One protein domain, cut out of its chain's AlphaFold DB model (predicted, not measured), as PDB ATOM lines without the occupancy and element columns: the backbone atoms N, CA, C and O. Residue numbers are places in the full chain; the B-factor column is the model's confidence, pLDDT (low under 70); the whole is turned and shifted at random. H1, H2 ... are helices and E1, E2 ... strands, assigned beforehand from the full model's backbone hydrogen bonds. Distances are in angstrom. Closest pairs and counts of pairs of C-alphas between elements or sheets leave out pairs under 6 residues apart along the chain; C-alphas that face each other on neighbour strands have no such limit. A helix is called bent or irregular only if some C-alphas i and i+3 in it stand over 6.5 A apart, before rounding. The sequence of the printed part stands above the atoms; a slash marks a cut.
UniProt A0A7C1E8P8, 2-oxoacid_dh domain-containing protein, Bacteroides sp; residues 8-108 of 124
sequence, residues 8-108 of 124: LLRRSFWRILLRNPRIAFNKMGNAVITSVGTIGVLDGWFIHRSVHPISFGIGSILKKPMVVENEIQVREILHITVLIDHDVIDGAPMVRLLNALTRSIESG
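AT A GLANCE: This is residues 8 to 108 of the 124 residues of the protein "2-oxoacid_dh domain-containing protein" of Bacteroides sp (UniProt A0A7C1E8P8). A long, strongly bent hairpin of two strands, E2 and E3, makes most of the length, with the short strand E1 added beside the first part of E2 and the helix H3 running loosely over from the end of E3. At the end far from the hairpin's turn, H1 and H2 form an arm off the sheet, and residues 8 to 13 of H1 stick out. The printed part has 101 residues, with three named helices and three named strands in the order H1 H2 E1 E2 E3 H3; the mixed sheet runs E1 E2 E3, and the class is mixed, helices and strands. The whole is loose, with a radius of gyration of the C-alphas of 17.8 A, and elongated, spanning 61 by 33 by 20 A.

HOW THE PARTS SIT: Start with the twisted sheet, at its inner strand E2, residues 54 to 68. E3, residues 71 to 84, is its antiparallel neighbour at 166 degrees, and the two are a hairpin; look for N 55 and O 83, 2.9 A apart, and N 68 and O 71, 2.9 A, both within hydrogen-bond range. E2 bends by 94 degrees at residue 65 and E3 by 79 degrees at residue 74. On the other side of E2 is E1, residues 31 to 35, parallel at 52 degrees, with N 34 and O 56 within range at 2.8 A. E1 and E3 are edge strands. H3, residues 91 to 106, only grazes the sheet; its closest C-alpha to E3 is that of Met 94, 7.8 A from that of Ile 84. H1, residues 8 to 19, and H2, residues 21 to 28, are not on the sheet. They only just touch, only at the corner by their link, with 3 pairs of C-alphas within 8 A, the closest those of Leu 18 and Ala 24 at 6.1 A; H1 does so with residues 17 to 18 alone. Their lines are about perpendicular at 74 degrees. H1 and H2 are both apart from H3. In H1, H2 and H3 every O i to N i+4 pair is within hydrogen-bond range.

IN THESE COORDINATES: Find C-alpha 54 at (152.644, 144.996, 176.015); from there E2 runs 30.9 A to C-alpha 68. E3 returns over 34.2 A, ending with C-alpha 84 at (156.054, 147.510, 178.121). E1 covers 13.1 A. H3 runs 22.4 A to C-alpha 106 at (139.562, 161.045, 179.731). H1 is 16.0 A long and H2 10.2 A.

THE WHOLE: The C-alphas of Leu 8 and Asn 70, the two farthest apart, are 63.1 A from each other. The printed part has no cut. The link from E1 to E2, residues 36 to 53, is long. The mean pLDDT of the printed part is 76.5; residue 14, residues 17 to 30 and residues 36 to 53 are under 70.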
ATOM      1  N   LEU A   8     157.899 115.348 178.153       75.62
ATOM      2  CA  LEU A   8     158.919 115.759 177.186       75.62
ATOM      3  C   LEU A   8     158.314 116.358 175.909       75.62
ATOM      4  O   LEU A   8     158.749 117.424 175.483       75.62
ATOM      5  N   LEU A   9     157.274 115.739 175.337       72.94
ATOM      6  CA  LEU A   9     156.604 116.244 174.132       72.94
ATOM      7  C   LEU A   9     155.906 117.576 174.405       72.94
ATOM      8  O   LEU A   9     156.034 118.521 173.629       72.94
ATOM      9  N   ARG A  10     155.239 117.677 175.560       73.12
ATOM     10  CA  ARG A  10     154.619 118.925 176.013       73.12
ATOM     11  C   ARG A  10     155.655 120.047 176.141       73.12
ATOM     12  O   ARG A  10     155.417 121.163 175.690       73.12
ATOM     13  N   ARG A  11     156.816 119.753 176.737       73.69
ATOM     14  CA  ARG A  11     157.883 120.738 176.968       73.69
ATOM     15  C   ARG A  11     158.590 121.138 175.670       73.69
ATOM     16  O   ARG A  11     158.881 122.317 175.493       73.69
ATOM     17  N   SER A  12     158.805 120.198 174.750       78.06
ATOM     18  CA  SER A  12     159.361 120.476 173.420       78.06
ATOM     19  C   SER A  12     158.411 121.310 172.566       78.06
ATOM     20  O   SER A  12     158.861 122.256 171.928       78.06
ATOM     21  N   PHE A  13     157.105 121.039 172.617       74.81
ATOM     22  CA  PHE A  13     156.100 121.845 171.923       74.81
ATOM     23  C   PHE A  13     156.104 123.305 172.402       74.81
ATOM     24  O   PHE A  13     156.231 124.211 171.582       74.81
ATOM     25  N   TRP A  14     156.067 123.543 173.720       69.75
ATOM     26  CA  TRP A  14     156.180 124.899 174.275       69.75
ATOM     27  C   TRP A  14     157.511 125.564 173.931       69.75
ATOM     28  O   TRP A  14     157.537 126.743 173.597       69.75
ATOM     29  N   ARG A  15     158.617 124.814 173.960       73.00
ATOM     30  CA  ARG A  15     159.938 125.344 173.614       73.00
ATOM     31  C   ARG A  15     160.025 125.739 172.138       73.00
ATOM     32  O   ARG A  15     160.624 126.763 171.846       73.00
ATOM     33  N   ILE A  16     159.431 124.977 171.221       72.69
ATOM     34  CA  ILE A  16     159.400 125.297 169.781       72.69
ATOM     35  C   ILE A  16     158.467 126.482 169.510       72.69
ATOM     36  O   ILE A  16     158.840 127.391 168.770       72.69
ATOM     37  N   LEU A  17     157.292 126.502 170.144       68.31
ATOM     38  CA  LEU A  17     156.311 127.576 169.990       68.31
ATOM     39  C   LEU A  17     156.848 128.919 170.512       68.31
ATOM     40  O   LEU A  17     156.757 129.919 169.809       68.31
ATOM     41  N   LEU A  18     157.455 128.933 171.705       66.00
ATOM     42  CA  LEU A  18     158.025 130.142 172.320       66.00
ATOM     43  C   LEU A  18     159.350 130.578 171.675       66.00
ATOM     44  O   LEU A  18     159.727 131.738 171.780       66.00
ATOM     45  N   ARG A  19     160.058 129.672 170.989       68.50
ATOM     46  CA  ARG A  19     161.299 129.988 170.261       68.50
ATOM     47  C   ARG A  19     161.047 130.693 168.929       68.50
ATOM     48  O   ARG A  19     161.982 131.260 168.373       68.50
ATOM     49  N   ASN A  20     159.814 130.675 168.417       67.12
ATOM     50  CA  ASN A  20     159.435 131.433 167.230       67.12
ATOM     51  C   ASN A  20     158.458 132.566 167.603       67.12
ATOM     52  O   ASN A  20     157.238 132.363 167.560       67.12
ATOM     53  N   PRO A  21     158.969 133.765 167.949       60.06
ATOM     54  CA  PRO A  21     158.145 134.879 168.420       60.06
ATOM     55  C   PRO A  21     157.073 135.292 167.406       60.06
ATOM     56  O   PRO A  21     155.993 135.705 167.806       60.06
ATOM     57  N   ARG A  22     157.295 135.080 166.099       62.59
ATOM     58  CA  ARG A  22     156.307 135.359 165.043       62.59
ATOM     59  C   ARG A  22     155.088 134.427 165.100       62.59
ATOM     60  O   ARG A  22     153.973 134.861 164.824       62.59
ATOM     61  N   ILE A  23     155.276 133.159 165.470       60.09
ATOM     62  CA  ILE A  23     154.174 132.189 165.611       60.09
ATOM     63  C   ILE A  23     153.426 132.420 166.928       60.09
ATOM     64  O   ILE A  23     152.197 132.357 166.946       60.09
ATOM     65  N   ALA A  24     154.152 132.716 168.010       60.41
ATOM     66  CA  ALA A  24     153.553 133.080 169.293       60.41
ATOM     67  C   ALA A  24     152.709 134.362 169.168       60.41
ATOM     68  O   ALA A  24     151.543 134.370 169.555       60.41
ATOM     69  N   PHE A  25     153.251 135.389 168.512       60.94
ATOM     70  CA  PHE A  25     152.556 136.632 168.172       60.94
ATOM     71  C   PHE A  25     151.243 136.377 167.428       60.94
ATOM     72  O   PHE A  25     150.191 136.863 167.840       60.94
ATOM     73  N   ASN A  26     151.282 135.571 166.360       59.41
ATOM     74  CA  ASN A  26     150.125 135.386 165.479       59.41
ATOM     75  C   ASN A  26     148.992 134.577 166.135       59.41
ATOM     76  O   ASN A  26     147.851 134.630 165.690       59.41
ATOM     77  N   LYS A  27     149.296 133.805 167.186       58.84
ATOM     78  CA  LYS A  27     148.305 132.986 167.900       58.84
ATOM     79  C   LYS A  27     147.811 133.601 169.207       58.84
ATOM     80  O   LYS A  27     146.714 133.259 169.635       58.84
ATOM     81  N   MET A  28     148.616 134.440 169.856       59.38
ATOM     82  CA  MET A  28     148.389 134.891 171.234       59.38
ATOM     83  C   MET A  28     148.205 136.414 171.352       59.38
ATOM     84  O   MET A  28     147.717 136.883 172.374       59.38
ATOM     85  N   GLY A  29     148.535 137.174 170.301       59.16
ATOM     86  CA  GLY A  29     148.382 138.627 170.260       59.16
ATOM     87  C   GLY A  29     149.526 139.405 170.926       59.16
ATOM     88  O   GLY A  29     150.410 138.842 171.576       59.16
ATOM     89  N   ASN A  30     149.502 140.728 170.736       65.88
ATOM     90  CA  ASN A  30     150.546 141.667 171.184       65.88
ATOM     91  C   ASN A  30     150.295 142.320 172.529       65.88
ATOM     92  O   ASN A  30     151.237 142.722 173.205       65.88
ATOM     93  N   ALA A  31     149.020 142.469 172.862       70.00
ATOM     94  CA  ALA A  31     148.571 143.154 174.047       70.00
ATOM     95  C   ALA A  31     147.747 142.177 174.871       70.00
ATOM     96  O   ALA A  31     146.792 141.581 174.369       70.00
ATOM     97  N   VAL A  32     148.113 142.033 176.137       73.69
ATOM     98  CA  VAL A  32     147.259 141.390 177.133       73.69
ATOM     99  C   VAL A  32     146.571 142.473 177.941       73.69
ATOM    100  O   VAL A  32     147.201 143.442 178.349       73.69
ATOM    101  N   ILE A  33     145.276 142.306 178.184       75.19
ATOM    102  CA  ILE A  33     144.515 143.149 179.101       75.19
ATOM    103  C   ILE A  33     144.023 142.245 180.222       75.19
ATOM    104  O   ILE A  33     143.361 141.239 179.973       75.19
ATOM    105  N   THR A  34     144.370 142.587 181.458       72.31
ATOM    106  CA  THR A  34     143.946 141.871 182.660       72.31
ATOM    107  C   THR A  34     143.183 142.828 183.563       72.31
ATOM    108  O   THR A  34     143.734 143.827 184.020       72.31
ATOM    109  N   SER A  35     141.918 142.515 183.838       73.06
ATOM    110  CA  SER A  35     141.117 143.251 184.818       73.06
ATOM    111  C   SER A  35     141.348 142.659 186.205       73.06
ATOM    112  O   SER A  35     140.850 141.578 186.518       73.06
ATOM    113  N   VAL A  36     142.127 143.356 187.029       68.06
ATOM    114  CA  VAL A  36     142.365 142.988 188.435       68.06
ATOM    115  C   VAL A  36     141.372 143.715 189.349       68.06
ATOM    116  O   VAL A  36     141.009 143.205 190.408       68.06
ATOM    117  N   GLY A  37     140.850 144.866 188.908       59.19
ATOM    118  CA  GLY A  37     139.917 145.696 189.674       59.19
ATOM    119  C   GLY A  37     138.542 145.083 189.947       59.19
ATOM    120  O   GLY A  37     137.804 145.617 190.769       59.19
ATOM    121  N   THR A  38     138.193 143.977 189.284       57.94
ATOM    122  CA  THR A  38     136.912 143.271 189.464       57.94
ATOM    123  C   THR A  38     136.895 142.380 190.713       57.94
ATOM    124  O   THR A  38     135.824 142.083 191.231       57.94
ATOM    125  N   ILE A  39     138.062 141.948 191.207       58.94
ATOM    126  CA  ILE A  39     138.169 141.003 192.335       58.94
ATOM    127  C   ILE A  39     138.322 141.739 193.679       58.94
ATOM    128  O   ILE A  39     137.966 141.194 194.722       58.94
ATOM    129  N   GLY A  40     138.788 142.991 193.677       56.59
ATOM    130  CA  GLY A  40     138.881 143.806 194.887       56.59
ATOM    131  C   GLY A  40     139.329 145.240 194.618       56.59
ATOM    132  O   GLY A  40     139.925 145.526 193.582       56.59
ATOM    133  N   VAL A  41     139.044 146.130 195.574       58.88
ATOM    134  CA  VAL A  41     139.508 147.525 195.585       58.88
ATOM    135  C   VAL A  41     141.006 147.541 195.879       58.88
ATOM    136  O   VAL A  41     141.428 147.384 197.023       58.88
ATOM    137  N   LEU A  42     141.812 147.697 194.833       61.62
ATOM    138  CA  LEU A  42     143.266 147.805 194.936       61.62
ATOM    139  C   LEU A  42     143.687 149.257 194.712       61.62
ATOM    140  O   LEU A  42     143.638 149.755 193.590       61.62
ATOM    141  N   ASP A  43     144.129 149.916 195.782       58.22
ATOM    142  CA  ASP A  43     144.815 151.211 195.723       58.22
ATOM    143  C   ASP A  43     146.332 150.999 195.577       58.22
ATOM    144  O   ASP A  43     147.127 151.322 196.459       58.22
ATOM    145  N   GLY A  44     146.737 150.321 194.503       60.75
ATOM    146  CA  GLY A  44     148.118 149.882 194.326       60.75
ATOM    147  C   GLY A  44     148.469 149.555 192.881       60.75
ATOM    148  O   GLY A  44     147.611 149.510 192.003       60.75
ATOM    149  N   TRP A  45     149.764 149.363 192.628       56.34
ATOM    150  CA  TRP A  45     150.297 149.079 191.296       56.34
ATOM    151  C   TRP A  45     150.503 147.572 191.147       56.34
ATOM    152  O   TRP A  45     151.066 146.927 192.034       56.34
ATOM    153  N   PHE A  46     150.044 146.992 190.035       60.47
ATOM    154  CA  PHE A  46     150.123 145.547 189.812       60.47
ATOM    155  C   PHE A  46     151.267 145.192 188.863       60.47
ATOM    156  O   PHE A  46     151.189 145.417 187.654       60.47
ATOM    157  N   ILE A  47     152.324 144.579 189.400       58.41
ATOM    158  CA  ILE A  47     153.433 144.066 188.593       58.41
ATOM    159  C   ILE A  47     153.082 142.648 188.145       58.41
ATOM    160  O   ILE A  47     153.312 141.662 188.844       58.41
ATOM    161  N   HIS A  48     152.502 142.544 186.959       56.81
ATOM    162  CA  HIS A  48     152.246 141.267 186.312       56.81
ATOM    163  C   HIS A  48     153.494 140.824 185.539       56.81
ATOM    164  O   HIS A  48     154.095 141.606 184.814       56.81
ATOM    165  N   ARG A  49     153.888 139.552 185.652       52.53
ATOM    166  CA  ARG A  49     154.907 138.973 184.762       52.53
ATOM    167  C   ARG A  49     154.224 138.484 183.490       52.53
ATOM    168  O   ARG A  49     153.704 137.370 183.473       52.53
ATOM    169  N   SER A  50     154.189 139.323 182.457       54.09
ATOM    170  CA  SER A  50     153.727 138.922 181.124       54.09
ATOM    171  C   SER A  50     154.904 138.521 180.242       54.09
ATOM    172  O   SER A  50     155.990 139.076 180.355       54.09
ATOM    173  N   VAL A  51     154.668 137.547 179.365       56.22
ATOM    174  CA  VAL A  51     155.588 137.152 178.281       56.22
ATOM    175  C   VAL A  51     155.264 137.931 176.991       56.22
ATOM    176  O   VAL A  51     155.889 137.715 175.959       56.22
ATOM    177  N   HIS A  52     154.252 138.807 177.030       58.41
ATOM    178  CA  HIS A  52     153.837 139.643 175.907       58.41
ATOM    179  C   HIS A  52     154.529 141.014 175.948       58.41
ATOM    180  O   HIS A  52     154.722 141.548 177.042       58.41
ATOM    181  N   PRO A  53     154.833 141.609 174.778       62.88
ATOM    182  CA  PRO A  53     155.570 142.872 174.677       62.88
ATOM    183  C   PRO A  53     154.815 144.071 175.267       62.88
ATOM    184  O   PRO A  53     155.437 145.054 175.661       62.88
ATOM    185  N   ILE A  54     153.480 144.000 175.341       71.94
ATOM    186  CA  ILE A  54     152.644 144.996 176.015       71.94
ATOM    187  C   ILE A  54     151.611 144.278 176.878       71.94
ATOM    188  O   ILE A  54     150.946 143.334 176.434       71.94
ATOM    189  N   SER A  55     151.426 144.742 178.108       78.12
ATOM    190  CA  SER A  55     150.366 144.230 178.962       78.12
ATOM    191  C   SER A  55     149.792 145.296 179.894       78.12
ATOM    192  O   SER A  55     150.505 146.099 180.492       78.12
ATOM    193  N   PHE A  56     148.464 145.312 179.981       81.19
ATOM    194  CA  PHE A  56     147.659 146.303 180.682       81.19
ATOM    195  C   PHE A  56     146.962 145.643 181.869       81.19
ATOM    196  O   PHE A  56     146.155 144.729 181.701       81.19
ATOM    197  N   GLY A  57     147.250 146.120 183.072       81.31
ATOM    198  CA  GLY A  57     146.505 145.815 184.287       81.31
ATOM    199  C   GLY A  57     145.495 146.921 184.565       81.31
ATOM    200  O   GLY A  57     145.891 148.041 184.884       81.31
ATOM    201  N   ILE A  58     144.204 146.615 184.455       83.62
ATOM    202  CA  ILE A  58     143.118 147.547 184.776       83.62
ATOM    203  C   ILE A  58     142.671 147.281 186.217       83.62
ATOM    204  O   ILE A  58     142.237 146.175 186.559       83.62
ATOM    205  N   GLY A  59     142.842 148.286 187.071       81.94
ATOM    206  CA  GLY A  59     142.455 148.290 188.476       81.94
ATOM    207  C   GLY A  59     141.036 148.813 188.696       81.94
ATOM    208  O   GLY A  59     140.222 148.881 187.777       81.94
ATOM    209  N   SER A  60     140.724 149.142 189.948       82.19
ATOM    210  CA  SER A  60     139.407 149.656 190.334       82.19
ATOM    211  C   SER A  60     139.294 151.163 190.093       82.19
ATOM    212  O   SER A  60     140.296 151.884 190.069       82.19
ATOM    213  N   ILE A  61     138.054 151.635 189.955       86.50
ATOM    214  CA  ILE A  61     137.718 153.059 189.922       86.50
ATOM    215  C   ILE A  61     137.456 153.515 191.359       86.50
ATOM    216  O   ILE A  61     136.588 152.957 192.032       86.50
ATOM    217  N   LEU A  62     138.212 154.504 191.837       86.88
ATOM    218  CA  LEU A  62     138.151 154.991 193.219       86.88
ATOM    219  C   LEU A  62     137.884 156.492 193.265       86.88
ATOM    220  O   LEU A  62     138.425 157.249 192.465       86.88
ATOM    221  N   LYS A  63     137.080 156.937 194.234       89.38
ATOM    222  CA  LYS A  63     136.841 158.365 194.470       89.38
ATOM    223  C   LYS A  63     137.983 158.947 195.293       89.38
ATOM    224  O   LYS A  63     138.197 158.513 196.424       89.38
ATOM    225  N   LYS A  64     138.703 159.920 194.737       88.12
ATOM    226  CA  LYS A  64     139.833 160.585 195.401       88.12
ATOM    227  C   LYS A  64     139.729 162.107 195.264       88.12
ATOM    228  O   LYS A  64     139.245 162.582 194.234       88.12
ATOM    229  N   PRO A  65     140.156 162.880 196.279       91.75
ATOM    230  CA  PRO A  65     140.298 164.322 196.137       91.75
ATOM    231  C   PRO A  65     141.453 164.619 195.173       91.75
ATOM    232  O   PRO A  65     142.570 164.144 195.377       91.75
ATOM    233  N   MET A  66     141.184 165.387 194.121       90.00
ATOM    234  CA  MET A  66     142.172 165.804 193.128       90.00
ATOM    235  C   MET A  66     142.053 167.309 192.889       90.00
ATOM    236  O   MET A  66     140.963 167.873 192.976       90.00
ATOM    237  N   VAL A  67     143.185 167.958 192.626       93.00
ATOM    238  CA  VAL A  67     143.221 169.391 192.334       93.00
ATOM    239  C   VAL A  67     142.951 169.592 190.850       93.00
ATOM    240  O   VAL A  67     143.743 169.161 190.015       93.00
ATOM    241  N   VAL A  68     141.846 170.258 190.531       89.19
ATOM    242  CA  VAL A  68     141.464 170.645 189.168       89.19
ATOM    243  C   VAL A  68     141.253 172.152 189.180       89.19
ATOM    244  O   VAL A  68     140.499 172.645 190.009       89.19
ATOM    245  N   GLU A  69     141.946 172.879 188.299       90.56
ATOM    246  CA  GLU A  69     141.819 174.346 188.191       90.56
ATOM    247  C   GLU A  69     141.996 175.076 189.541       90.56
ATOM    248  O   GLU A  69     141.270 176.005 189.869       90.56
ATOM    249  N   ASN A  70     142.985 174.647 190.334       92.31
ATOM    250  CA  ASN A  70     143.283 175.143 191.688       92.31
ATOM    251  C   ASN A  70     142.210 174.875 192.763       92.31
ATOM    252  O   ASN A  70     142.360 175.358 193.886       92.31
ATOM    253  N   GLU A  71     141.198 174.050 192.493       93.50
ATOM    254  CA  GLU A  71     140.199 173.635 193.484       93.50
ATOM    255  C   GLU A  71     140.285 172.135 193.792       93.50
ATOM    256  O   GLU A  71     140.545 171.311 192.914       93.50
ATOM    257  N   ILE A  72     140.045 171.757 195.053       94.12
ATOM    258  CA  ILE A  72     139.976 170.345 195.455       94.12
ATOM    259  C   ILE A  72     138.582 169.819 195.126       94.12
ATOM    260  O   ILE A  72     137.599 170.190 195.767       94.12
ATOM    261  N   GLN A  73     138.504 168.908 194.161       94.00
ATOM    262  CA  GLN A  73     137.261 168.259 193.756       94.00
ATOM    263  C   GLN A  73     137.379 166.742 193.926       94.00
ATOM    264  O   GLN A  73     138.437 166.149 193.710       94.00
ATOM    265  N   VAL A  74     136.283 166.082 194.303       94.00
ATOM    266  CA  VAL A  74     136.235 164.614 194.349       94.00
ATOM    267  C   VAL A  74     136.040 164.089 192.928       94.00
ATOM    268  O   VAL A  74     135.044 164.409 192.280       94.00
ATOM    269  N   ARG A  75     136.979 163.271 192.444       91.62
ATOM    270  CA  ARG A  75     136.949 162.673 191.101       91.62
ATOM    271  C   ARG A  75     137.044 161.154 191.171       91.62
ATOM    272  O   ARG A  75     137.615 160.599 192.108       91.62
ATOM    273  N   GLU A  76     136.472 160.493 190.172       89.81
ATOM    274  CA  GLU A  76     136.631 159.058 189.949       89.81
ATOM    275  C   GLU A  76     137.939 158.808 189.197       89.81
ATOM    276  O   GLU A  76     138.135 159.309 188.093       89.81
ATOM    277  N   ILE A  77     138.849 158.060 189.815       88.44
ATOM    278  CA  ILE A  77     140.185 157.778 189.296       88.44
ATOM    279  C   ILE A  77     140.279 156.293 188.966       88.44
ATOM    280  O   ILE A  77     140.126 155.443 189.845       88.44
ATOM    281  N   LEU A  78     140.554 155.986 187.699       88.12
ATOM    282  CA  LEU A  78     140.846 154.634 187.238       88.12
ATOM    283  C   LEU A  78     142.347 154.358 187.360       88.12
ATOM    284  O   LEU A  78     143.166 155.017 186.723       88.12
ATOM    285  N   HIS A  79     142.708 153.346 188.142       85.12
ATOM    286  CA  HIS A  79     144.092 152.893 188.239       85.12
ATOM    287  C   HIS A  79     144.433 151.946 187.084       85.12
ATOM    288  O   HIS A  79     143.839 150.877 186.958       85.12
ATOM    289  N   ILE A  80     145.413 152.309 186.255       85.56
ATOM    290  CA  ILE A  80     145.926 151.462 185.170       85.56
ATOM    291  C   ILE A  80     147.429 151.277 185.368       85.56
ATOM    292  O   ILE A  80     148.158 152.242 185.576       85.56
ATOM    293  N   THR A  81     147.901 150.036 185.300       83.69
ATOM    294  CA  THR A  81     149.333 149.709 185.258       83.69
ATOM    295  C   THR A  81     149.669 149.146 183.884       83.69
ATOM    296  O   THR A  81     149.014 148.211 183.432       83.69
ATOM    297  N   VAL A  82     150.692 149.679 183.219       82.56
ATOM    298  CA  VAL A  82     151.120 149.204 181.895       82.56
ATOM    299  C   VAL A  82     152.543 148.676 181.991       82.56
ATOM    300  O   VAL A  82     153.415 149.347 182.538       82.56
ATOM    301  N   LEU A  83     152.772 147.474 181.470       82.06
ATOM    302  CA  LEU A  83     154.091 146.874 181.330       82.06
ATOM    303  C   LEU A  83     154.439 146.817 179.847       82.06
ATOM    304  O   LEU A  83     153.664 146.293 179.045       82.06
ATOM    305  N   ILE A  84     155.581 147.398 179.499       81.81
ATOM    306  CA  ILE A  84     156.054 147.510 178.121       81.81
ATOM    307  C   ILE A  84     157.491 147.009 178.077       81.81
ATOM    308  O   ILE A  84     158.319 147.419 178.891       81.81
ATOM    309  N   ASP A  85     157.760 146.117 177.133       80.75
ATOM    310  CA  ASP A  85     159.091 145.588 176.878       80.75
ATOM    311  C   ASP A  85     159.954 146.631 176.146       80.75
ATOM    312  O   ASP A  85     159.680 146.994 174.997       80.75
ATOM    313  N   HIS A  86     160.989 147.129 176.827       81.19
ATOM    314  CA  HIS A  86     161.894 148.151 176.296       81.19
ATOM    315  C   HIS A  86     162.871 147.585 175.246       81.19
ATOM    316  O   HIS A  86     163.461 148.356 174.489       81.19
ATOM    317  N   ASP A  87     163.009 146.260 175.128       77.50
ATOM    318  CA  ASP A  87     163.787 145.652 174.038       77.50
ATOM    319  C   ASP A  87     163.041 145.745 172.691       77.50
ATOM    320  O   ASP A  87     163.633 145.571 171.624       77.50
ATOM    321  N   VAL A  88     161.731 146.025 172.734       77.50
ATOM    322  CA  VAL A  88     160.847 146.105 171.561       77.50
ATOM    323  C   VAL A  88     160.346 147.530 171.307       77.50
ATOM    324  O   VAL A  88     160.153 147.904 170.149       77.50
ATOM    325  N   ILE A  89     160.100 148.320 172.358       77.44
ATOM    326  CA  ILE A  89     159.526 149.669 172.257       77.44
ATOM    327  C   ILE A  89     160.388 150.683 173.007       77.44
ATOM    328  O   ILE A  89     160.517 150.630 174.229       77.44
ATOM    329  N   ASP A  90     160.885 151.680 172.276       83.62
ATOM    330  CA  ASP A  90     161.658 152.785 172.841       83.62
ATOM    331  C   ASP A  90     160.807 153.739 173.703       83.62
ATOM    332  O   ASP A  90     159.590 153.884 173.529       83.62
ATOM    333  N   GLY A  91     161.470 154.490 174.587       83.56
ATOM    334  CA  GLY A  91     160.812 155.412 175.518       83.56
ATOM    335  C   GLY A  91     159.947 156.505 174.867       83.56
ATOM    336  O   GLY A  91     158.869 156.819 175.368       83.56
ATOM    337  N   ALA A  92     160.353 157.078 173.728       88.88
ATOM    338  CA  ALA A  92     159.575 158.142 173.081       88.88
ATOM    339  C   ALA A  92     158.244 157.635 172.473       88.88
ATOM    340  O   ALA A  92     157.190 158.204 172.784       88.88
ATOM    341  N   PRO A  93     158.222 156.557 171.661       86.38
ATOM    342  CA  PRO A  93     156.982 155.890 171.259       86.38
ATOM    343  C   PRO A  93     156.115 155.442 172.442       86.38
ATOM    344  O   PRO A  93     154.896 155.622 172.394       86.38
ATOM    345  N   MET A  94     156.733 154.927 173.511       84.56
ATOM    346  CA  MET A  94     156.048 154.495 174.732       84.56
ATOM    347  C   MET A  94     155.256 155.635 175.388       84.56
ATOM    348  O   MET A  94     154.053 155.508 175.623       84.56
ATOM    349  N   VAL A  95     155.899 156.780 175.629       88.50
ATOM    350  CA  VAL A  95     155.245 157.950 176.238       88.50
ATOM    351  C   VAL A  95     154.137 158.498 175.338       88.50
ATOM    352  O   VAL A  95     153.068 158.869 175.825       88.50
ATOM    353  N   ARG A  96     154.343 158.511 174.014       90.06
ATOM    354  CA  ARG A  96     153.299 158.935 173.065       90.06
ATOM    355  C   ARG A  96     152.062 158.041 173.135       90.06
ATOM    356  O   ARG A  96     150.952 158.568 173.131       90.06
ATOM    357  N   LEU A  97     152.252 156.722 173.220       88.31
ATOM    358  CA  LEU A  97     151.159 155.761 173.376       88.31
ATOM    359  C   LEU A  97     150.382 156.022 174.672       88.31
ATOM    360  O   LEU A  97     149.161 156.136 174.630       88.31
ATOM    361  N   LEU A  98     151.082 156.154 175.802       89.62
ATOM    362  CA  LEU A  98     150.453 156.381 177.108       89.62
ATOM    363  C   LEU A  98     149.687 157.709 177.160       89.62
ATOM    364  O   LEU A  98     148.568 157.753 177.669       89.62
ATOM    365  N   ASN A  99     150.242 158.775 176.580       91.50
ATOM    366  CA  ASN A  99     149.571 160.073 176.505       91.50
ATOM    367  C   ASN A  99     148.316 160.025 175.628       91.50
ATOM    368  O   ASN A  99     147.288 160.588 176.002       91.50
ATOM    369  N   ALA A 100     148.386 159.358 174.472       90.56
ATOM    370  CA  ALA A 100     147.227 159.183 173.601       90.56
ATOM    371  C   ALA A 100     146.139 158.352 174.294       90.56
ATOM    372  O   ALA A 100     144.982 158.761 174.308       90.56
ATOM    373  N   LEU A 101     146.523 157.243 174.935       89.88
ATOM    374  CA  LEU A 101     145.610 156.381 175.685       89.88
ATOM    375  C   LEU A 101     144.905 157.145 176.811       89.88
ATOM    376  O   LEU A 101     143.683 157.091 176.909       89.88
ATOM    377  N   THR A 102     145.665 157.884 177.622       91.25
ATOM    378  CA  THR A 102     145.123 158.678 178.737       91.25
ATOM    379  C   THR A 102     144.111 159.698 178.228       91.25
ATOM    380  O   THR A 102     142.972 159.705 178.683       91.25
ATOM    381  N   ARG A 103     144.474 160.471 177.196       90.69
ATOM    382  CA  ARG A 103     143.574 161.461 176.585       90.69
ATOM    383  C   ARG A 103     142.303 160.825 176.036       90.69
ATOM    384  O   ARG A 103     141.226 161.363 176.253       90.69
ATOM    385  N   SER A 104     142.410 159.691 175.344       90.75
ATOM    386  CA  SER A 104     141.245 158.997 174.787       90.75
ATOM    387  C   SER A 104     140.300 158.462 175.863       90.75
ATOM    388  O   SER A 104     139.090 158.465 175.641       90.75
ATOM    389  N   ILE A 105     140.833 158.009 177.003       90.06
ATOM    390  CA  ILE A 105     140.031 157.562 178.151       90.06
ATOM    391  C   ILE A 105     139.346 158.761 178.813       90.06
ATOM    392  O   ILE A 105     138.140 158.718 179.034       90.06
ATOM    393  N   GLU A 106     140.089 159.837 179.083       89.56
ATOM    394  CA  GLU A 106     139.562 161.045 179.731       89.56
ATOM    395  C   GLU A 106     138.502 161.754 178.883       89.56
ATOM    396  O   GLU A 106     137.493 162.213 179.412       89.56
ATOM    397  N   SER A 107     138.706 161.828 177.565       88.94
ATOM    398  CA  SER A 107     137.768 162.488 176.655       88.94
ATOM    399  C   SER A 107     136.633 161.575 176.184       88.94
ATOM    400  O   SER A 107     135.746 162.040 175.475       88.94
ATOM    401  N   GLY A 108     136.694 160.271 176.476       86.62
ATOM    402  CA  GLY A 108     135.757 159.285 175.935       86.62
ATOM    403  C   GLY A 108     135.735 159.229 174.402       86.62
ATOM    404  O   GLY A 108     134.701 158.900 173.830       86.62
TER     405      GLY A 108